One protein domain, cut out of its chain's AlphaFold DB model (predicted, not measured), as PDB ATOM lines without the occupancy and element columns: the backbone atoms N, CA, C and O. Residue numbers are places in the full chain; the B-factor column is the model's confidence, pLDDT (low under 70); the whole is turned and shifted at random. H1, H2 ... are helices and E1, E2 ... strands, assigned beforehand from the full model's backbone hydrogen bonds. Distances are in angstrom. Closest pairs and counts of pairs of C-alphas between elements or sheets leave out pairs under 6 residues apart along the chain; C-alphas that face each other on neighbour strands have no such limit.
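AT A GLANCE: This is residues 258 to 310 and 326 to 437 of the 468 residues of the protein "mRNA (2'-O-methyladenosine-N(6)-)-methyltransferase, putative" of Eimeria acervulina (UniProt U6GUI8). There is little regular structure: a small parallel sheet, E1 E4 E3 E2, sits among long loops, with H3 by its E2 edge, H1 on H3, and H5 on H1. The 165 printed residues, mixed in class with under half in named elements, run H1 E1 E2 H2 H3 E3 E4 H4 H5. The whole is compact, radius of gyration of the C-alphas 16.9 A, spanning 51 by 38 by 31 A.

IN THESE COORDINATES: Find E1 at residues 276 to 279, E4 at 388 to 392, E3 at 374 to 377, E2 at 296 to 299. H1, residues 258 to 271, runs 20.1 A from C-alpha 258 at (48.293, 58.020, 15.353). Find H2 at 304 to 307, H3 at 360 to 368, H4 at 402 to 407, and H5 at 431 to 436, ending at (56.105, 52.275, 12.484).

HOW THE PARTS SIT: Within hydrogen-bond range are N 278 and O 390 of E1 and E4, 2.9 A, N 389 and O 374 of E4 and E3, 2.9 A, and N 298 and O 375 of E2 and E3, 2.8 A. H3 only grazes the sheet; H2 and H4 are not on it. H1 touches H3, C-alphas 264 and 367 closest at 6.8 A, and H5, C-alphas 260 and 433 closest at 6.0 A. In H1, H3, H4 and H5 every O i to N i+4 pair is within range; H2 is too short.

THE WHOLE: Residues 311 to 325 are cut out, a 40.8 A gap between C-alphas 310 and 326. E1 to E2 and H4 to H5 are long links. Look for pLDDT under 70 at 302 to 310, 326 to 334 and 352 to 353.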
ATOM      1  N   LYS A 258      49.738  58.136  15.613       92.44
ATOM      2  CA  LYS A 258      48.293  58.020  15.353       92.44
ATOM      3  C   LYS A 258      47.990  56.986  14.272       92.44
ATOM      4  O   LYS A 258      47.076  56.190  14.444       92.44
ATOM      5  N   GLU A 259      48.764  56.995  13.194       94.75
ATOM      6  CA  GLU A 259      48.656  56.021  12.110       94.75
ATOM      7  C   GLU A 259      48.916  54.594  12.613       94.75
ATOM      8  O   GLU A 259      48.091  53.713  12.393       94.75
ATOM      9  N   LEU A 260      49.987  54.382  13.384       93.94
ATOM     10  CA  LEU A 260      50.279  53.092  14.016       93.94
ATOM     11  C   LEU A 260      49.133  52.607  14.918       93.94
ATOM     12  O   LEU A 260      48.785  51.426  14.895       93.94
ATOM     13  N   MET A 261      48.544  53.507  15.709       93.06
ATOM     14  CA  MET A 261      47.414  53.182  16.584       93.06
ATOM     15  C   MET A 261      46.167  52.789  15.808       93.06
ATOM     16  O   MET A 261      45.507  51.821  16.187       93.06
ATOM     17  N   GLU A 262      45.874  53.479  14.711       95.00
ATOM     18  CA  GLU A 262      44.727  53.151  13.870       95.00
ATOM     19  C   GLU A 262      44.927  51.827  13.126       95.00
ATOM     20  O   GLU A 262      44.053  50.964  13.173       95.00
ATOM     21  N   LEU A 263      46.108  51.607  12.538       95.00
ATOM     22  CA  LEU A 263      46.450  50.343  11.881       95.00
ATOM     23  C   LEU A 263      46.325  49.163  12.850       95.00
ATOM     24  O   LEU A 263      45.739  48.133  12.517       95.00
ATOM     25  N   LYS A 264      46.800  49.315  14.091       94.25
ATOM     26  CA  LYS A 264      46.613  48.288  15.118       94.25
ATOM     27  C   LYS A 264      45.154  48.064  15.481       94.25
ATOM     28  O   LYS A 264      44.734  46.910  15.572       94.25
ATOM     29  N   ARG A 265      44.385  49.136  15.682       94.31
ATOM     30  CA  ARG A 265      42.952  49.039  15.989       94.31
ATOM     31  C   ARG A 265      42.212  48.299  14.877       94.31
ATOM     32  O   ARG A 265      41.352  47.474  15.175       94.31
ATOM     33  N   GLN A 266      42.583  48.529  13.618       94.19
ATOM     34  CA  GLN A 266      42.025  47.826  12.467       94.19
ATOM     35  C   GLN A 266      42.297  46.317  12.525       94.19
ATOM     36  O   GLN A 266      41.358  45.535  12.386       94.19
ATOM     37  N   VAL A 267      43.543  45.904  12.788       94.00
ATOM     38  CA  VAL A 267      43.906  44.479  12.917       94.00
ATOM     39  C   VAL A 267      43.170  43.822  14.084       94.00
ATOM     40  O   VAL A 267      42.581  42.753  13.919       94.00
ATOM     41  N   ILE A 268      43.164  44.472  15.253       94.50
ATOM     42  CA  ILE A 268      42.479  43.977  16.456       94.50
ATOM     43  C   ILE A 268      40.991  43.785  16.161       94.50
ATOM     44  O   ILE A 268      40.460  42.704  16.395       94.50
ATOM     45  N   ARG A 269      40.335  44.793  15.575       93.62
ATOM     46  CA  ARG A 269      38.905  44.750  15.245       93.62
ATOM     47  C   ARG A 269      38.573  43.680  14.206       93.62
ATOM     48  O   ARG A 269      37.555  43.014  14.343       93.62
ATOM     49  N   ALA A 270      39.407  43.503  13.181       92.88
ATOM     50  CA  ALA A 270      39.180  42.500  12.139       92.88
ATOM     51  C   ALA A 270      39.283  41.058  12.672       92.88
ATOM     52  O   ALA A 270      38.580  40.161  12.208       92.88
ATOM     53  N   ARG A 271      40.157  40.831  13.657       94.44
ATOM     54  CA  ARG A 271      40.477  39.502  14.205       94.44
ATOM     55  C   ARG A 271      39.810  39.217  15.558       94.44
ATOM     56  O   ARG A 271      40.055  38.148  16.129       94.44
ATOM     57  N   ALA A 272      39.018  40.151  16.087       95.31
ATOM     58  CA  ALA A 272      38.328  40.010  17.365       95.31
ATOM     59  C   ALA A 272      37.265  38.910  17.279       95.31
ATOM     60  O   ALA A 272      36.392  38.938  16.414       95.31
ATOM     61  N   THR A 273      37.352  37.919  18.165       95.88
ATOM     62  CA  THR A 273      36.311  36.895  18.298       95.88
ATOM     63  C   THR A 273      35.021  37.523  18.824       95.88
ATOM     64  O   THR A 273      35.099  38.504  19.561       95.88
ATOM     65  N   PRO A 274      33.839  36.970  18.521       96.75
ATOM     66  CA  PRO A 274      32.605  37.429  19.151       96.75
ATOM     67  C   PRO A 274      32.729  37.418  20.679       96.75
ATOM     68  O   PRO A 274      33.331  36.493  21.230       96.75
ATOM     69  N   ALA A 275      32.170  38.419  21.362       96.88
ATOM     70  CA  ALA A 275      32.201  38.483  22.821       96.88
ATOM     71  C   ALA A 275      31.625  37.206  23.461       96.88
ATOM     72  O   ALA A 275      30.514  36.768  23.132       96.88
ATOM     73  N   GLN A 276      32.382  36.600  24.376       96.56
ATOM     74  CA  GLN A 276      31.962  35.408  25.111       96.56
ATOM     75  C   GLN A 276      31.910  35.697  26.605       96.56
ATOM     76  O   GLN A 276      32.757  36.409  27.142       96.56
ATOM     77  N   CYS A 277      30.935  35.119  27.294       96.75
ATOM     78  CA  CYS A 277      30.752  35.308  28.716       96.75
ATOM     79  C   CYS A 277      30.252  34.052  29.430       96.75
ATOM     80  O   CYS A 277      29.453  33.274  28.902       96.75
ATOM     81  N   ILE A 278      30.720  33.881  30.667       96.12
ATOM     82  CA  ILE A 278      30.308  32.813  31.578       96.12
ATOM     83  C   ILE A 278      29.844  33.444  32.884       96.12
ATOM     84  O   ILE A 278      30.640  33.997  33.647       96.12
ATOM     85  N   ARG A 279      28.550  33.310  33.175       94.12
ATOM     86  CA  ARG A 279      28.012  33.624  34.492       94.12
ATOM     87  C   ARG A 279      28.410  32.523  35.470       94.12
ATOM     88  O   ARG A 279      27.888  31.411  35.398       94.12
ATOM     89  N   ALA A 280      29.318  32.835  36.389       85.62
ATOM     90  CA  ALA A 280      29.784  31.888  37.396       85.62
ATOM     91  C   ALA A 280      30.295  32.573  38.669       85.62
ATOM     92  O   ALA A 280      30.806  33.693  38.634       85.62
ATOM     93  N   ASP A 281      30.206  31.858  39.792       80.25
ATOM     94  CA  ASP A 281      30.915  32.211  41.021       80.25
ATOM     95  C   ASP A 281      32.345  31.657  40.958       80.25
ATOM     96  O   ASP A 281      32.563  30.447  41.006       80.25
ATOM     97  N   LEU A 282      33.327  32.556  40.855       80.44
ATOM     98  CA  LEU A 282      34.745  32.213  40.704       80.44
ATOM     99  C   LEU A 282      35.338  31.470  41.909       80.44
ATOM    100  O   LEU A 282      36.380  30.836  41.771       80.44
ATOM    101  N   ARG A 283      34.677  31.491  43.075       76.50
ATOM    102  CA  ARG A 283      35.128  30.743  44.264       76.50
ATOM    103  C   ARG A 283      34.937  29.236  44.120       76.50
ATOM    104  O   ARG A 283      35.682  28.472  44.722       76.50
ATOM    105  N   CYS A 284      33.937  28.814  43.350       76.50
ATOM    106  CA  CYS A 284      33.600  27.406  43.121       76.50
ATOM    107  C   CYS A 284      33.630  27.019  41.635       76.50
ATOM    108  O   CYS A 284      33.162  25.945  41.260       76.50
ATOM    109  N   PHE A 285      34.167  27.892  40.782       82.31
ATOM    110  CA  PHE A 285      34.194  27.684  39.343       82.31
ATOM    111  C   PHE A 285      35.100  26.508  38.954       82.31
ATOM    112  O   PHE A 285      36.234  26.391  39.419       82.31
ATOM    113  N   ASN A 286      34.603  25.642  38.065       87.81
ATOM    114  CA  ASN A 286      35.383  24.535  37.519       87.81
ATOM    115  C   ASN A 286      36.216  25.003  36.318       87.81
ATOM    116  O   ASN A 286      35.713  25.114  35.199       87.81
ATOM    117  N   TRP A 287      37.511  25.200  36.547       87.25
ATOM    118  CA  TRP A 287      38.473  25.646  35.534       87.25
ATOM    119  C   TRP A 287      38.679  24.661  34.379       87.25
ATOM    120  O   TRP A 287      39.089  25.075  33.300       87.25
ATOM    121  N   SER A 288      38.331  23.385  34.566       89.25
ATOM    122  CA  SER A 288      38.468  22.346  33.534       89.25
ATOM    123  C   SER A 288      37.533  22.553  32.335       89.25
ATOM    124  O   SER A 288      37.698  21.897  31.315       89.25
ATOM    125  N   ILE A 289      36.537  23.440  32.456       91.06
ATOM    126  CA  ILE A 289      35.606  23.793  31.371       91.06
ATOM    127  C   ILE A 289      36.295  24.664  30.306       91.06
ATOM    128  O   ILE A 289      35.824  24.748  29.172       91.06
ATOM    129  N   LEU A 290      37.402  25.329  30.650       92.44
ATOM    130  CA  LEU A 290      38.131  26.168  29.705       92.44
ATOM    131  C   LEU A 290      38.973  25.278  28.773       92.44
ATOM    132  O   LEU A 290      39.788  24.493  29.253       92.44
ATOM    133  N   PRO A 291      38.811  25.394  27.442       88.62
ATOM    134  CA  PRO A 291      39.373  24.435  26.488       88.62
ATOM    135  C   PRO A 291      40.875  24.631  26.235       88.62
ATOM    136  O   PRO A 291      41.518  23.797  25.602       88.62
ATOM    137  N   CYS A 292      41.441  25.760  26.666       87.25
ATOM    138  CA  CYS A 292      42.797  26.170  26.329       87.25
ATOM    139  C   CYS A 292      43.392  27.108  27.386       87.25
ATOM    140  O   CYS A 292      42.674  27.740  28.161       87.25
ATOM    141  N   LEU A 293      44.718  27.252  27.354       90.94
ATOM    142  CA  LEU A 293      45.426  28.304  28.086       90.94
ATOM    143  C   LEU A 293      45.164  29.676  27.453       90.94
ATOM    144  O   LEU A 293      44.908  29.774  26.251       90.94
ATOM    145  N   PHE A 294      45.274  30.733  28.251       92.94
ATOM    146  CA  PHE A 294      45.067  32.113  27.811       92.94
ATOM    147  C   PHE A 294      46.402  32.834  27.666       92.94
ATOM    148  O   PHE A 294      47.324  32.608  28.445       92.94
ATOM    149  N   ASP A 295      46.499  33.697  26.657       91.81
ATOM    150  CA  ASP A 295      47.687  34.521  26.431       91.81
ATOM    151  C   ASP A 295      47.671  35.758  27.357       91.81
ATOM    152  O   ASP A 295      48.719  36.292  27.706       91.81
ATOM    153  N   ILE A 296      46.478  36.214  27.762       93.94
ATOM    154  CA  ILE A 296      46.282  37.341  28.680       93.94
ATOM    155  C   ILE A 296      45.171  37.004  29.667       93.94
ATOM    156  O   ILE A 296      44.104  36.537  29.263       93.94
ATOM    157  N   ILE A 297      45.402  37.313  30.942       93.19
ATOM    158  CA  ILE A 297      44.384  37.256  31.988       93.19
ATOM    159  C   ILE A 297      44.320  38.624  32.669       93.19
ATOM    160  O   ILE A 297      45.292  39.068  33.276       93.19
ATOM    161  N   LEU A 298      43.173  39.289  32.560       93.81
ATOM    162  CA  LEU A 298      42.830  40.484  33.321       93.81
ATOM    163  C   LEU A 298      42.053  40.058  34.571       93.81
ATOM    164  O   LEU A 298      41.086  39.305  34.474       93.81
ATOM    165  N   VAL A 299      42.474  40.531  35.743       88.06
ATOM    166  CA  VAL A 299      41.851  40.184  37.027       88.06
ATOM    167  C   VAL A 299      41.562  41.465  37.798       88.06
ATOM    168  O   VAL A 299      42.493  42.182  38.160       88.06
ATOM    169  N   ASP A 300      40.285  41.739  38.065       81.81
ATOM    170  CA  ASP A 300      39.837  42.893  38.860       81.81
ATOM    171  C   ASP A 300      38.840  42.437  39.940       81.81
ATOM    172  O   ASP A 300      37.626  42.557  39.771       81.81
ATOM    173  N   PRO A 301      39.315  41.815  41.035       77.25
ATOM    174  CA  PRO A 301      38.419  41.256  42.033       77.25
ATOM    175  C   PRO A 301      37.694  42.371  42.810       77.25
ATOM    176  O   PRO A 301      38.199  43.490  42.926       77.25
ATOM    177  N   PRO A 302      36.511  42.086  43.382       68.31
ATOM    178  CA  PRO A 302      35.723  43.067  44.122       68.31
ATOM    179  C   PRO A 302      36.340  43.315  45.503       68.31
ATOM    180  O   PRO A 302      35.900  42.759  46.511       68.31
ATOM    181  N   TRP A 303      37.399  44.120  45.550       68.94
ATOM    182  CA  TRP A 303      38.094  44.435  46.790       68.94
ATOM    183  C   TRP A 303      37.178  45.169  47.775       68.94
ATOM    184  O   TRP A 303      36.433  46.070  47.390       68.94
ATOM    185  N   GLY A 304      37.287  44.833  49.066       52.50
ATOM    186  CA  GLY A 304      36.554  45.522  50.137       52.50
ATOM    187  C   GLY A 304      36.795  47.034  50.131       52.50
ATOM    188  O   GLY A 304      35.852  47.803  50.269       52.50
ATOM    189  N   GLU A 305      38.016  47.469  49.805       60.19
ATOM    190  CA  GLU A 305      38.373  48.888  49.684       60.19
ATOM    191  C   GLU A 305      37.577  49.652  48.613       60.19
ATOM    192  O   GLU A 305      37.418  50.864  48.734       60.19
ATOM    193  N   TYR A 306      37.038  48.980  47.587       61.31
ATOM    194  CA  TYR A 306      36.155  49.626  46.608       61.31
ATOM    195  C   TYR A 306      34.803  49.979  47.222       61.31
ATOM    196  O   TYR A 306      34.222  51.001  46.868       61.31
ATOM    197  N   ALA A 307      34.337  49.176  48.180       54.97
ATOM    198  CA  ALA A 307      33.158  49.479  48.981       54.97
ATOM    199  C   ALA A 307      33.475  50.445  50.143       54.97
ATOM    200  O   ALA A 307      32.630  51.247  50.528       54.97
ATOM    201  N   GLU A 308      34.700  50.404  50.680       48.78
ATOM    202  CA  GLU A 308      35.150  51.157  51.866       48.78
ATOM    203  C   GLU A 308      35.822  52.507  51.546       48.78
ATOM    204  O   GLU A 308      36.358  53.169  52.437       48.78
ATOM    205  N   ARG A 309      35.746  53.003  50.301       55.75
ATOM    206  CA  ARG A 309      36.051  54.420  49.998       55.75
ATOM    207  C   ARG A 309      35.125  55.406  50.746       55.75
ATOM    208  O   ARG A 309      35.386  56.608  50.738       55.75
ATOM    209  N   CYS A 310      34.139  54.909  51.504       47.19
ATOM    210  CA  CYS A 310      33.593  55.554  52.702       47.19
ATOM    211  C   CYS A 310      34.407  55.173  53.964       47.19
ATOM    212  O   CYS A 310      34.333  54.049  54.445       47.19
ATOM    213  N   ASP A 326      61.939  36.607  32.976       47.56
ATOM    214  CA  ASP A 326      62.562  35.576  32.143       47.56
ATOM    215  C   ASP A 326      61.542  34.614  31.500       47.56
ATOM    216  O   ASP A 326      61.826  34.047  30.441       47.56
ATOM    217  N   ASP A 327      60.334  34.503  32.071       47.22
ATOM    218  CA  ASP A 327      59.220  33.706  31.529       47.22
ATOM    219  C   ASP A 327      58.425  34.457  30.440       47.22
ATOM    220  O   ASP A 327      57.771  33.844  29.599       47.22
ATOM    221  N   ILE A 328      58.488  35.795  30.431       43.72
ATOM    222  CA  ILE A 328      57.744  36.665  29.498       43.72
ATOM    223  C   ILE A 328      58.611  37.053  28.284       43.72
ATOM    224  O   ILE A 328      58.093  37.322  27.199       43.72
ATOM    225  N   MET A 329      59.938  37.090  28.439       45.34
ATOM    226  CA  MET A 329      60.859  37.671  27.453       45.34
ATOM    227  C   MET A 329      61.279  36.759  26.287       45.34
ATOM    228  O   MET A 329      62.023  37.219  25.418       45.34
ATOM    229  N   GLN A 330      60.837  35.502  26.218       46.31
ATOM    230  CA  GLN A 330      61.365  34.557  25.219       46.31
ATOM    231  C   GLN A 330      60.752  34.694  23.814       46.31
ATOM    232  O   GLN A 330      61.381  34.278  22.845       46.31
ATOM    233  N   ASP A 331      59.627  35.400  23.660       43.69
ATOM    234  CA  ASP A 331      58.920  35.504  22.380       43.69
ATOM    235  C   ASP A 331      58.740  36.957  21.912       43.69
ATOM    236  O   ASP A 331      57.709  37.597  22.109       43.69
ATOM    237  N   GLY A 332      59.731  37.495  21.191       50.72
ATOM    238  CA  GLY A 332      59.651  38.832  20.573       50.72
ATOM    239  C   GLY A 332      58.537  39.001  19.521       50.72
ATOM    240  O   GLY A 332      58.268  40.122  19.088       50.72
ATOM    241  N   HIS A 333      57.884  37.902  19.124       59.41
ATOM    242  CA  HIS A 333      56.713  37.873  18.244       59.41
ATOM    243  C   HIS A 333      55.377  37.931  19.008       59.41
ATOM    244  O   HIS A 333      54.329  38.075  18.384       59.41
ATOM    245  N   LEU A 334      55.396  37.834  20.342       64.69
ATOM    246  CA  LEU A 334      54.199  37.836  21.186       64.69
ATOM    247  C   LEU A 334      53.760  39.254  21.570       64.69
ATOM    248  O   LEU A 334      52.561  39.528  21.653       64.69
ATOM    249  N   ILE A 335      54.721  40.157  21.792       77.44
ATOM    250  CA  ILE A 335      54.466  41.484  22.363       77.44
ATOM    251  C   ILE A 335      54.976  42.638  21.495       77.44
ATOM    252  O   ILE A 335      56.044  42.612  20.877       77.44
ATOM    253  N   HIS A 336      54.212  43.722  21.493       71.75
ATOM    254  CA  HIS A 336      54.609  45.018  20.971       71.75
ATOM    255  C   HIS A 336      54.777  46.008  22.124       71.75
ATOM    256  O   HIS A 336      53.889  46.798  22.432       71.75
ATOM    257  N   ALA A 337      55.944  45.932  22.762       75.31
ATOM    258  CA  ALA A 337      56.306  46.780  23.890       75.31
ATOM    259  C   ALA A 337      56.440  48.266  23.508       75.31
ATOM    260  O   ALA A 337      56.645  48.617  22.345       75.31
ATOM    261  N   ASN A 338      56.351  49.132  24.524       79.81
ATOM    262  CA  ASN A 338      56.587  50.580  24.432       79.81
ATOM    263  C   ASN A 338      55.669  51.336  23.452       79.81
ATOM    264  O   ASN A 338      56.015  52.433  23.014       79.81
ATOM    265  N   LEU A 339      54.508  50.766  23.110       75.94
ATOM    266  CA  LEU A 339      53.455  51.469  22.373       75.94
ATOM    267  C   LEU A 339      52.657  52.413  23.269       75.94
ATOM    268  O   LEU A 339      52.367  53.540  22.877       75.94
ATOM    269  N   ASP A 340      52.333  51.941  24.467       85.88
ATOM    270  CA  ASP A 340      51.556  52.655  25.465       85.88
ATOM    271  C   ASP A 340      52.429  52.972  26.690       85.88
ATOM    272  O   ASP A 340      53.446  52.314  26.941       85.88
ATOM    273  N   ALA A 341      52.037  54.007  27.435       82.19
ATOM    274  CA  ALA A 341      52.631  54.341  28.724       82.19
ATOM    275  C   ALA A 341      51.991  53.510  29.849       82.19
ATOM    276  O   ALA A 341      50.868  53.029  29.722       82.19
ATOM    277  N   ASP A 342      52.683  53.404  30.979       84.88
ATOM    278  CA  ASP A 342      52.211  52.762  32.213       84.88
ATOM    279  C   ASP A 342      51.271  53.654  33.050       84.88
ATOM    280  O   ASP A 342      50.928  53.322  34.183       84.88
ATOM    281  N   VAL A 343      50.830  54.785  32.491       83.50
ATOM    282  CA  VAL A 343      49.949  55.756  33.146       83.50
ATOM    283  C   VAL A 343      48.684  55.948  32.320       83.50
ATOM    284  O   VAL A 343      48.742  56.381  31.168       83.50
ATOM    285  N   ILE A 344      47.535  55.707  32.950       86.06
ATOM    286  CA  ILE A 344      46.222  56.111  32.444       86.06
ATOM    287  C   ILE A 344      45.757  57.308  33.273       86.06
ATOM    288  O   ILE A 344      45.714  57.238  34.501       86.06
ATOM    289  N   VAL A 345      45.407  58.404  32.602       85.94
ATOM    290  CA  VAL A 345      44.769  59.567  33.227       85.94
ATOM    291  C   VAL A 345      43.334  59.612  32.732       85.94
ATOM    292  O   VAL A 345      43.095  59.905  31.564       85.94
ATOM    293  N   ALA A 346      42.401  59.306  33.623       83.06
ATOM    294  CA  ALA A 346      40.973  59.370  33.362       83.06
ATOM    295  C   ALA A 346      40.311  60.306  34.373       83.06
ATOM    296  O   ALA A 346      40.796  60.470  35.495       83.06
ATOM    297  N   GLU A 347      39.216  60.930  33.956       83.88
ATOM    298  CA  GLU A 347      38.354  61.675  34.865       83.88
ATOM    299  C   GLU A 347      37.638  60.696  35.802       83.88
ATOM    300  O   GLU A 347      37.283  59.584  35.402       83.88
ATOM    301  N   GLU A 348      37.461  61.092  37.061       76.56
ATOM    302  CA  GLU A 348      36.697  60.287  38.008       76.56
ATOM    303  C   GLU A 348      35.234  60.202  37.533       76.56
ATOM    304  O   GLU A 348      34.657  61.235  37.179       76.56
ATOM    305  N   PRO A 349      34.623  59.002  37.477       74.06
ATOM    306  CA  PRO A 349      33.247  58.864  37.022       74.06
ATOM    307  C   PRO A 349      32.293  59.738  37.842       74.06
ATOM    308  O   PRO A 349      32.411  59.829  39.061       74.06
ATOM    309  N   ALA A 350      31.294  60.330  37.183       70.56
ATOM    310  CA  ALA A 350      30.283  61.153  37.857       70.56
ATOM    311  C   ALA A 350      29.478  60.372  38.917       70.56
ATOM    312  O   ALA A 350      28.925  60.957  39.847       70.56
ATOM    313  N   ASP A 351      29.410  59.049  38.765       72.19
ATOM    314  CA  ASP A 351      28.910  58.145  39.786       72.19
ATOM    315  C   ASP A 351      30.058  57.744  40.721       72.19
ATOM    316  O   ASP A 351      30.880  56.891  40.383       72.19
ATOM    317  N   PHE A 352      30.088  58.343  41.912       60.81
ATOM    318  CA  PHE A 352      31.083  58.069  42.956       60.81
ATOM    319  C   PHE A 352      31.080  56.610  43.453       60.81
ATOM    320  O   PHE A 352      32.011  56.204  44.146       60.81
ATOM    321  N   TYR A 353      30.057  55.819  43.110       62.12
ATOM    322  CA  TYR A 353      29.991  54.386  43.412       62.12
ATOM    323  C   TYR A 353      30.466  53.509  42.247       62.12
ATOM    324  O   TYR A 353      30.512  52.281  42.373       62.12
ATOM    325  N   SER A 354      30.827  54.110  41.111       70.12
ATOM    326  CA  SER A 354      31.343  53.371  39.970       70.12
ATOM    327  C   SER A 354      32.751  52.858  40.253       70.12
ATOM    328  O   SER A 354      33.694  53.610  40.488       70.12
ATOM    329  N   THR A 355      32.902  51.540  40.169       74.38
ATOM    330  CA  THR A 355      34.200  50.854  40.192       74.38
ATOM    331  C   THR A 355      34.758  50.626  38.787       74.38
ATOM    332  O   THR A 355      35.700  49.854  38.613       74.38
ATOM    333  N   GLU A 356      34.153  51.243  37.767       80.88
ATOM    334  CA  GLU A 356      34.556  51.070  36.376       80.88
ATOM    335  C   GLU A 356      36.007  51.500  36.153       80.88
ATOM    336  O   GLU A 356      36.446  52.576  36.562       80.88
ATOM    337  N   LYS A 357      36.756  50.624  35.483       86.00
ATOM    338  CA  LYS A 357      38.094  50.938  35.001       86.00
ATOM    339  C   LYS A 357      37.989  51.654  33.651       86.00
ATOM    340  O   LYS A 357      37.112  51.301  32.863       86.00
ATOM    341  N   PRO A 358      38.884  52.610  33.355       89.44
ATOM    342  CA  PRO A 358      38.892  53.295  32.066       89.44
ATOM    343  C   PRO A 358      38.992  52.308  30.898       89.44
ATOM    344  O   PRO A 358      39.765  51.347  30.952       89.44
ATOM    345  N   GLN A 359      38.236  52.557  29.828       86.88
ATOM    346  CA  GLN A 359      38.183  51.685  28.646       86.88
ATOM    347  C   GLN A 359      39.541  51.590  27.932       86.88
ATOM    348  O   GLN A 359      39.847  50.583  27.290       86.88
ATOM    349  N   GLU A 360      40.388  52.608  28.104       90.88
ATOM    350  CA  GLU A 360      41.768  52.665  27.630       90.88
ATOM    351  C   GLU A 360      42.607  51.474  28.116       90.88
ATOM    352  O   GLU A 360      43.567  51.097  27.444       90.88
ATOM    353  N   LEU A 361      42.234  50.844  29.236       92.06
ATOM    354  CA  LEU A 361      42.897  49.651  29.754       92.06
ATOM    355  C   LEU A 361      42.863  48.488  28.751       92.06
ATOM    356  O   LEU A 361      43.907  47.904  28.457       92.06
ATOM    357  N   TYR A 362      41.691  48.169  28.190       94.25
ATOM    358  CA  TYR A 362      41.555  47.096  27.194       94.25
ATOM    359  C   TYR A 362      42.374  47.402  25.945       94.25
ATOM    360  O   TYR A 362      43.076  46.550  25.409       94.25
ATOM    361  N   ASP A 363      42.313  48.660  25.532       93.06
ATOM    362  CA  ASP A 363      43.015  49.217  24.390       93.06
ATOM    363  C   ASP A 363      44.544  49.030  24.516       93.06
ATOM    364  O   ASP A 363      45.193  48.591  23.563       93.06
ATOM    365  N   ILE A 364      45.121  49.304  25.693       93.12
ATOM    366  CA  ILE A 364      46.548  49.081  25.988       93.12
ATOM    367  C   ILE A 364      46.883  47.589  25.924       93.12
ATOM    368  O   ILE A 364      47.854  47.192  25.278       93.12
ATOM    369  N   ILE A 365      46.067  46.746  26.560       93.38
ATOM    370  CA  ILE A 365      46.297  45.299  26.626       93.38
ATOM    371  C   ILE A 365      46.279  44.666  25.225       93.38
ATOM    372  O   ILE A 365      47.170  43.889  24.871       93.38
ATOM    373  N   GLU A 366      45.286  45.018  24.405       94.00
ATOM    374  CA  GLU A 366      45.110  44.504  23.042       94.00
ATOM    375  C   GLU A 366      46.236  44.950  22.104       94.00
ATOM    376  O   GLU A 366      46.639  44.202  21.210       94.00
ATOM    377  N   ARG A 367      46.773  46.159  22.306       93.06
ATOM    378  CA  ARG A 367      47.935  46.647  21.555       93.06
ATOM    379  C   ARG A 367      49.238  46.037  22.043       93.06
ATOM    380  O   ARG A 367      50.131  45.838  21.218       93.06
ATOM    381  N   PHE A 368      49.362  45.750  23.334       90.56
ATOM    382  CA  PHE A 368      50.579  45.201  23.913       90.56
ATOM    383  C   PHE A 368      50.818  43.753  23.479       90.56
ATOM    384  O   PHE A 368      51.918  43.441  23.030       90.56
ATOM    385  N   CYS A 369      49.813  42.876  23.556       90.06
ATOM    386  CA  CYS A 369      49.975  41.450  23.262       90.06
ATOM    387  C   CYS A 369      49.190  41.022  22.011       90.06
ATOM    388  O   CYS A 369      47.981  41.242  21.888       90.06
ATOM    389  N   LEU A 370      49.891  40.366  21.080       90.12
ATOM    390  CA  LEU A 370      49.327  39.843  19.831       90.12
ATOM    391  C   LEU A 370      48.570  38.518  20.018       90.12
ATOM    392  O   LEU A 370      47.929  38.042  19.078       90.12
ATOM    393  N   GLY A 371      48.645  37.919  21.210       92.12
ATOM    394  CA  GLY A 371      47.865  36.745  21.590       92.12
ATOM    395  C   GLY A 371      46.368  37.046  21.579       92.12
ATOM    396  O   GLY A 371      45.929  38.096  22.046       92.12
ATOM    397  N   ARG A 372      45.575  36.137  21.006       94.00
ATOM    398  CA  ARG A 372      44.134  36.349  20.801       94.00
ATOM    399  C   ARG A 372      43.266  35.784  21.926       94.00
ATOM    400  O   ARG A 372      42.110  36.182  22.028       94.00
ATOM    401  N   LYS A 373      43.799  34.891  22.766       94.94
ATOM    402  CA  LYS A 373      43.045  34.242  23.849       94.94
ATOM    403  C   LYS A 373      43.126  35.091  25.110       94.94
ATOM    404  O   LYS A 373      44.081  34.974  25.877       94.94
ATOM    405  N   ARG A 374      42.138  35.967  25.295       96.38
ATOM    406  CA  ARG A 374      42.081  36.927  26.403       96.38
ATOM    407  C   ARG A 374      40.946  36.574  27.353       96.38
ATOM    408  O   ARG A 374      39.812  36.395  26.913       96.38
ATOM    409  N   LEU A 375      41.270  36.476  28.636       96.38
ATOM    410  CA  LEU A 375      40.341  36.158  29.712       96.38
ATOM    411  C   LEU A 375      40.227  37.346  30.662       96.38
ATOM    412  O   LEU A 375      41.235  37.888  31.100       96.38
ATOM    413  N   GLU A 376      39.006  37.715  31.014       96.31
ATOM    414  CA  GLU A 376      38.714  38.673  32.071       96.31
ATOM    415  C   GLU A 376      37.973  37.970  33.207       96.31
ATOM    416  O   GLU A 376      36.921  37.362  33.004       96.31
ATOM    417  N   LEU A 377      38.524  38.057  34.414       91.31
ATOM    418  CA  LEU A 377      37.932  37.516  35.631       91.31
ATOM    419  C   LEU A 377      37.294  38.631  36.454       91.31
ATOM    420  O   LEU A 377      37.842  39.726  36.554       91.31
ATOM    421  N   PHE A 378      36.169  38.302  37.091       87.12
ATOM    422  CA  PHE A 378      35.320  39.215  37.867       87.12
ATOM    423  C   PHE A 378      34.631  40.295  37.023       87.12
ATOM    424  O   PHE A 378      34.046  41.228  37.572       87.12
ATOM    425  N   GLY A 379      34.629  40.137  35.698       87.81
ATOM    426  CA  GLY A 379      33.957  41.061  34.798       87.81
ATOM    427  C   GLY A 379      32.442  41.077  35.007       87.81
ATOM    428  O   GLY A 379      31.806  40.094  35.400       87.81
ATOM    429  N   LEU A 380      31.852  42.235  34.746       87.62
ATOM    430  CA  LEU A 380      30.420  42.487  34.850       87.62
ATOM    431  C   LEU A 380      29.804  42.513  33.451       87.62
ATOM    432  O   LEU A 380      30.514  42.550  32.448       87.62
ATOM    433  N   GLN A 381      28.472  42.565  33.352       90.00
ATOM    434  CA  GLN A 381      27.797  42.626  32.045       90.00
ATOM    435  C   GLN A 381      28.314  43.761  31.138       90.00
ATOM    436  O   GLN A 381      28.321  43.615  29.920       90.00
ATOM    437  N   ARG A 382      28.747  44.883  31.727       88.31
ATOM    438  CA  ARG A 382      29.313  46.029  30.996       88.31
ATOM    439  C   ARG A 382      30.715  45.780  30.424       88.31
ATOM    440  O   ARG A 382      31.118  46.501  29.526       88.31
ATOM    441  N   ASN A 383      31.445  44.799  30.955       92.25
ATOM    442  CA  ASN A 383      32.807  44.470  30.538       92.25
ATOM    443  C   ASN A 383      32.844  43.487  29.355       92.25
ATOM    444  O   ASN A 383      33.889  43.309  28.738       92.25
ATOM    445  N   VAL A 384      31.706  42.870  29.012       94.38
ATOM    446  CA  VAL A 384      31.596  41.934  27.886       94.38
ATOM    447  C   VAL A 384      32.011  42.636  26.590       94.38
ATOM    448  O   VAL A 384      31.376  43.602  26.163       94.38
ATOM    449  N   ARG A 385      33.085  42.138  25.970       95.81
ATOM    450  CA  ARG A 385      33.781  42.787  24.853       95.81
ATOM    451  C   ARG A 385      34.205  41.768  23.795       95.81
ATOM    452  O   ARG A 385      34.592  40.647  24.117       95.81
ATOM    453  N   ASP A 386      34.163  42.166  22.525       97.12
ATOM    454  CA  ASP A 386      34.691  41.349  21.428       97.12
ATOM    455  C   ASP A 386      36.199  41.106  21.602       97.12
ATOM    456  O   ASP A 386      36.958  41.994  21.982       97.12
ATOM    457  N   GLY A 387      36.648  39.887  21.314       95.94
ATOM    458  CA  GLY A 387      38.024  39.438  21.515       95.94
ATOM    459  C   GLY A 387      38.328  38.956  22.935       95.94
ATOM    460  O   GLY A 387      39.473  38.572  23.188       95.94
ATOM    461  N   TRP A 388      37.331  38.957  23.827       97.44
ATOM    462  CA  TRP A 388      37.461  38.573  25.231       97.44
ATOM    463  C   TRP A 388      36.473  37.475  25.632       97.44
ATOM    464  O   TRP A 388      35.337  37.409  25.156       97.44
ATOM    465  N   LEU A 389      36.937  36.619  26.540       97.50
ATOM    466  CA  LEU A 389      36.100  35.757  27.363       97.50
ATOM    467  C   LEU A 389      35.968  36.396  28.747       97.50
ATOM    468  O   LEU A 389      36.964  36.518  29.455       97.50
ATOM    469  N   THR A 390      34.758  36.769  29.150       96.88
ATOM    470  CA  THR A 390      34.498  37.411  30.447       96.88
ATOM    471  C   THR A 390      33.812  36.436  31.404       96.88
ATOM    472  O   THR A 390      32.749  35.895  31.099       96.88
ATOM    473  N   ILE A 391      34.383  36.215  32.587       94.19
ATOM    474  CA  ILE A 391      33.813  35.338  33.619       94.19
ATOM    475  C   ILE A 391      33.505  36.151  34.870       94.19
ATOM    476  O   ILE A 391      34.389  36.783  35.452       94.19
ATOM    477  N   GLY A 392      32.259  36.091  35.330       87.25
ATOM    478  CA  GLY A 392      31.851  36.801  36.533       87.25
ATOM    479  C   GLY A 392      30.433  36.485  36.985       87.25
ATOM    480  O   GLY A 392      29.586  36.032  36.218       87.25
ATOM    481  N   ASN A 393      30.164  36.733  38.264       81.62
ATOM    482  CA  ASN A 393      28.888  36.373  38.883       81.62
ATOM    483  C   ASN A 393      27.734  37.309  38.465       81.62
ATOM    484  O   ASN A 393      26.581  36.891  38.385       81.62
ATOM    485  N   ALA A 394      28.048  38.576  38.176       83.00
ATOM    486  CA  ALA A 394      27.089  39.623  37.807       83.00
ATOM    487  C   ALA A 394      26.979  39.831  36.280       83.00
ATOM    488  O   ALA A 394      26.728  40.934  35.786       83.00
ATOM    489  N   ILE A 395      27.159  38.743  35.535       90.56
ATOM    490  CA  ILE A 395      26.808  38.622  34.118       90.56
ATOM    491  C   ILE A 395      25.359  38.128  34.038       90.56
ATOM    492  O   ILE A 395      24.919  37.368  34.901       90.56
ATOM    493  N   ARG A 396      24.597  38.583  33.039       88.62
ATOM    494  CA  ARG A 396      23.179  38.222  32.887       88.62
ATOM    495  C   ARG A 396      23.019  36.764  32.467       88.62
ATOM    496  O   ARG A 396      22.374  36.001  33.179       88.62
ATOM    497  N   ASP A 397      23.685  36.384  31.378       92.00
ATOM    498  CA  ASP A 397      23.553  35.077  30.737       92.00
ATOM    499  C   ASP A 397      24.917  34.524  30.296       92.00
ATOM    500  O   ASP A 397      25.866  35.273  30.059       92.00
ATOM    501  N   THR A 398      25.017  33.200  30.174       95.69
ATOM    502  CA  THR A 398      26.205  32.508  29.644       95.69
ATOM    503  C   THR A 398      25.995  32.203  28.164       95.69
ATOM    504  O   THR A 398      24.994  31.583  27.813       95.69
ATOM    505  N   ASN A 399      26.946  32.578  27.306       96.25
ATOM    506  CA  ASN A 399      26.923  32.264  25.867       96.25
ATOM    507  C   ASN A 399      28.156  31.463  25.398       96.25
ATOM    508  O   ASN A 399      28.368  31.320  24.198       96.25
ATOM    509  N   PHE A 400      28.957  30.955  26.338       96.69
ATOM    510  CA  PHE A 400      30.213  30.268  26.063       96.69
ATOM    511  C   PHE A 400      30.025  28.806  25.648       96.69
ATOM    512  O   PHE A 400      29.379  28.030  26.354       96.69
ATOM    513  N   SER A 401      30.676  28.417  24.551       95.81
ATOM    514  CA  SER A 401      30.874  27.019  24.153       95.81
ATOM    515  C   SER A 401      32.380  26.733  24.033       95.81
ATOM    516  O   SER A 401      33.038  27.381  23.213       95.81
ATOM    517  N   PRO A 402      32.938  25.791  24.821       94.44
ATOM    518  CA  PRO A 402      34.370  25.483  24.811       94.44
ATOM    519  C   PRO A 402      34.891  25.055  23.435       94.44
ATOM    520  O   PRO A 402      35.903  25.568  22.963       94.44
ATOM    521  N   GLU A 403      34.189  24.145  22.765       94.31
ATOM    522  CA  GLU A 403      34.600  23.575  21.480       94.31
ATOM    523  C   GLU A 403      34.571  24.636  20.378       94.31
ATOM    524  O   GLU A 403      35.516  24.768  19.598       94.31
ATOM    525  N   LEU A 404      33.509  25.449  20.352       94.31
ATOM    526  CA  LEU A 404      33.394  26.558  19.413       94.31
ATOM    527  C   LEU A 404      34.492  27.598  19.656       94.31
ATOM    528  O   LEU A 404      35.141  28.027  18.704       94.31
ATOM    529  N   TYR A 405      34.736  27.966  20.916       95.56
ATOM    530  CA  TYR A 405      35.772  28.933  21.270       95.56
ATOM    531  C   TYR A 405      37.159  28.446  20.844       95.56
ATOM    532  O   TYR A 405      37.901  29.200  20.220       95.56
ATOM    533  N   ALA A 406      37.494  27.180  21.110       93.81
ATOM    534  CA  ALA A 406      38.770  26.591  20.708       93.81
ATOM    535  C   ALA A 406      38.972  26.625  19.184       93.81
ATOM    536  O   ALA A 406      40.038  27.038  18.721       93.81
ATOM    537  N   SER A 407      37.924  26.297  18.415       93.62
ATOM    538  CA  SER A 407      37.978  26.260  16.946       93.62
ATOM    539  C   SER A 407      38.385  27.597  16.306       93.62
ATOM    540  O   SER A 407      38.962  27.635  15.221       93.62
ATOM    541  N   TRP A 408      38.135  28.727  16.980       94.81
ATOM    542  CA  TRP A 408      38.477  30.059  16.470       94.81
ATOM    543  C   TRP A 408      39.983  30.342  16.435       94.81
ATOM    544  O   TRP A 408      40.414  31.277  15.750       94.81
ATOM    545  N   PHE A 409      40.782  29.546  17.146       93.56
ATOM    546  CA  PHE A 409      42.228  29.733  17.280       93.56
ATOM    547  C   PHE A 409      43.051  28.630  16.602       93.56
ATOM    548  O   PHE A 409      44.277  28.658  16.706       93.56
ATOM    549  N   GLU A 410      42.409  27.678  15.923       90.56
ATOM    550  CA  GLU A 410      43.090  26.567  15.251       90.56
ATOM    551  C   GLU A 410      43.873  27.017  14.005       90.56
ATOM    552  O   GLU A 410      43.501  27.958  13.305       90.56
ATOM    553  N   GLY A 411      44.972  26.326  13.705       87.62
ATOM    554  CA  GLY A 411      45.851  26.647  12.577       87.62
ATOM    555  C   GLY A 411      46.748  27.870  12.803       87.62
ATOM    556  O   GLY A 411      46.761  28.475  13.874       87.62
ATOM    557  N   ASP A 412      47.488  28.238  11.754       86.00
ATOM    558  CA  ASP A 412      48.593  29.209  11.830       86.00
ATOM    559  C   ASP A 412      48.344  30.500  11.031       86.00
ATOM    560  O   ASP A 412      49.236  31.336  10.893       86.00
ATOM    561  N   THR A 413      47.134  30.701  10.503       87.31
ATOM    562  CA  THR A 413      46.829  31.872   9.671       87.31
ATOM    563  C   THR A 413      46.773  33.151  10.500       87.31
ATOM    564  O   THR A 413      46.013  33.251  11.460       87.31
ATOM    565  N   SER A 414      47.510  34.178  10.101       87.81
ATOM    566  CA  SER A 414      47.510  35.487  10.757       87.81
ATOM    567  C   SER A 414      46.997  36.586   9.828       87.81
ATOM    568  O   SER A 414      46.792  36.356   8.643       87.81
ATOM    569  N   TYR A 415      46.746  37.784  10.352       88.44
ATOM    570  CA  TYR A 415      46.538  38.968   9.518       88.44
ATOM    571  C   TYR A 415      47.848  39.302   8.776       88.44
ATOM    572  O   TYR A 415      48.899  39.244   9.427       88.44
ATOM    573  N   PRO A 416      47.815  39.708   7.492       88.00
ATOM    574  CA  PRO A 416      46.646  40.092   6.686       88.00
ATOM    575  C   PRO A 416      45.909  38.952   5.965       88.00
ATOM    576  O   PRO A 416      44.820  39.185   5.442       88.00
ATOM    577  N   GLU A 417      46.455  37.736   5.927       86.56
ATOM    578  CA  GLU A 417      45.885  36.608   5.178       86.56
ATOM    579  C   GLU A 417      44.545  36.142   5.764       86.56
ATOM    580  O   GLU A 417      43.610  35.812   5.031       86.56
ATOM    581  N   ALA A 418      44.423  36.157   7.091       84.06
ATOM    582  CA  ALA A 418      43.158  35.990   7.785       84.06
ATOM    583  C   ALA A 418      42.517  37.356   8.056       84.06
ATOM    584  O   ALA A 418      42.979  38.123   8.896       84.06
ATOM    585  N   SER A 419      41.397  37.632   7.390       80.25
ATOM    586  CA  SER A 419      40.583  38.838   7.605       80.25
ATOM    587  C   SER A 419      39.364  38.608   8.506       80.25
ATOM    588  O   SER A 419      38.612  39.542   8.774       80.25
ATOM    589  N   SER A 420      39.166  37.374   8.982       89.56
ATOM    590  CA  SER A 420      38.099  37.008   9.917       89.56
ATOM    591  C   SER A 420      38.661  36.631  11.287       89.56
ATOM    592  O   SER A 420      39.863  36.408  11.450       89.56
ATOM    593  N   TYR A 421      37.778  36.482  12.273       90.06
ATOM    594  CA  TYR A 421      38.128  35.953  13.590       90.06
ATOM    595  C   TYR A 421      38.441  34.447  13.591       90.06
ATOM    596  O   TYR A 421      38.779  33.902  14.639       90.06
ATOM    597  N   MET A 422      38.328  33.755  12.458       91.25
ATOM    598  CA  MET A 422      38.624  32.329  12.373       91.25
ATOM    599  C   MET A 422      40.112  32.090  12.125       91.25
ATOM    600  O   MET A 422      40.742  32.762  11.306       91.25
ATOM    601  N   GLY A 423      40.637  31.092  12.827       88.56
ATOM    602  CA  GLY A 423      41.959  30.520  12.646       88.56
ATOM    603  C   GLY A 423      43.113  31.381  13.152       88.56
ATOM    604  O   GLY A 423      43.019  32.609  13.201       88.56
ATOM    605  N   GLY A 424      44.218  30.737  13.519       88.38
ATOM    606  CA  GLY A 424      45.443  31.397  13.956       88.38
ATOM    607  C   GLY A 424      45.463  31.785  15.421       88.38
ATOM    608  O   GLY A 424      44.621  32.554  15.897       88.38
ATOM    609  N   ARG A 425      46.510  31.359  16.124       87.19
ATOM    610  CA  ARG A 425      46.740  31.730  17.525       87.19
ATOM    611  C   ARG A 425      46.972  33.232  17.734       87.19
ATOM    612  O   ARG A 425      46.558  33.784  18.757       87.19
ATOM    613  N   PHE A 426      47.637  33.883  16.786       90.38
ATOM    614  CA  PHE A 426      48.087  35.269  16.903       90.38
ATOM    615  C   PHE A 426      47.336  36.199  15.949       90.38
ATOM    616  O   PHE A 426      46.790  35.780  14.924       90.38
ATOM    617  N   LEU A 427      47.290  37.486  16.301       90.19
ATOM    618  CA  LEU A 427      46.697  38.518  15.451       90.19
ATOM    619  C   LEU A 427      47.400  38.597  14.093       90.19
ATOM    620  O   LEU A 427      46.716  38.662  13.078       90.19
ATOM    621  N   GLY A 428      48.733  38.529  14.083       87.81
ATOM    622  CA  GLY A 428      49.562  38.908  12.939       87.81
ATOM    623  C   GLY A 428      50.009  40.364  13.009       87.81
ATOM    624  O   GLY A 428      49.654  41.101  13.934       87.81
ATOM    625  N   SER A 429      50.809  40.777  12.034       89.06
ATOM    626  CA  SER A 429      51.232  42.166  11.869       89.06
ATOM    627  C   SER A 429      51.457  42.469  10.397       89.06
ATOM    628  O   SER A 429      51.721  41.560   9.616       89.06
ATOM    629  N   THR A 430      51.356  43.740  10.021       92.25
ATOM    630  CA  THR A 430      51.663  44.182   8.657       92.25
ATOM    631  C   THR A 430      53.035  44.834   8.598       92.25
ATOM    632  O   THR A 430      53.571  45.282   9.617       92.25
ATOM    633  N   GLU A 431      53.601  44.924   7.396       92.44
ATOM    634  CA  GLU A 431      54.876  45.607   7.176       92.44
ATOM    635  C   GLU A 431      54.819  47.075   7.622       92.44
ATOM    636  O   GLU A 431      55.786  47.582   8.188       92.44
ATOM    637  N   GLU A 432      53.677  47.748   7.456       92.62
ATOM    638  CA  GLU A 432      53.476  49.130   7.900       92.62
ATOM    639  C   GLU A 432      53.506  49.248   9.428       92.62
ATOM    640  O   GLU A 432      54.176  50.132   9.967       92.62
ATOM    641  N   ILE A 433      52.838  48.335  10.147       92.50
ATOM    642  CA  ILE A 433      52.871  48.294  11.618       92.50
ATOM    643  C   ILE A 433      54.299  48.021  12.094       92.50
ATOM    644  O   ILE A 433      54.797  48.692  12.999       92.50
ATOM    645  N   GLU A 434      54.986  47.071  11.465       91.06
ATOM    646  CA  GLU A 434      56.367  46.742  11.795       91.06
ATOM    647  C   GLU A 434      57.344  47.881  11.460       91.06
ATOM    648  O   GLU A 434      58.336  48.054  12.169       91.06
ATOM    649  N   ALA A 435      57.089  48.683  10.430       91.12
ATOM    650  CA  ALA A 435      57.910  49.845  10.097       91.12
ATOM    651  C   ALA A 435      57.688  51.025  11.057       91.12
ATOM    652  O   ALA A 435      58.607  51.813  11.287       91.12
ATOM    653  N   LEU A 436      56.477  51.166  11.604       92.19
ATOM    654  CA  LEU A 436      56.105  52.275  12.484       92.19
ATOM    655  C   LEU A 436      56.347  51.987  13.971       92.19
ATOM    656  O   LEU A 436      56.527  52.934  14.741       92.19
ATOM    657  N   ARG A 437      56.339  50.716  14.398       90.94
ATOM    658  CA  ARG A 437      56.485  50.379  15.818       90.94
ATOM    659  C   ARG A 437      57.893  50.694  16.350       90.94
ATOM    660  O   ARG A 437      58.875  50.504  15.630       90.94
TER     661      ARG A 437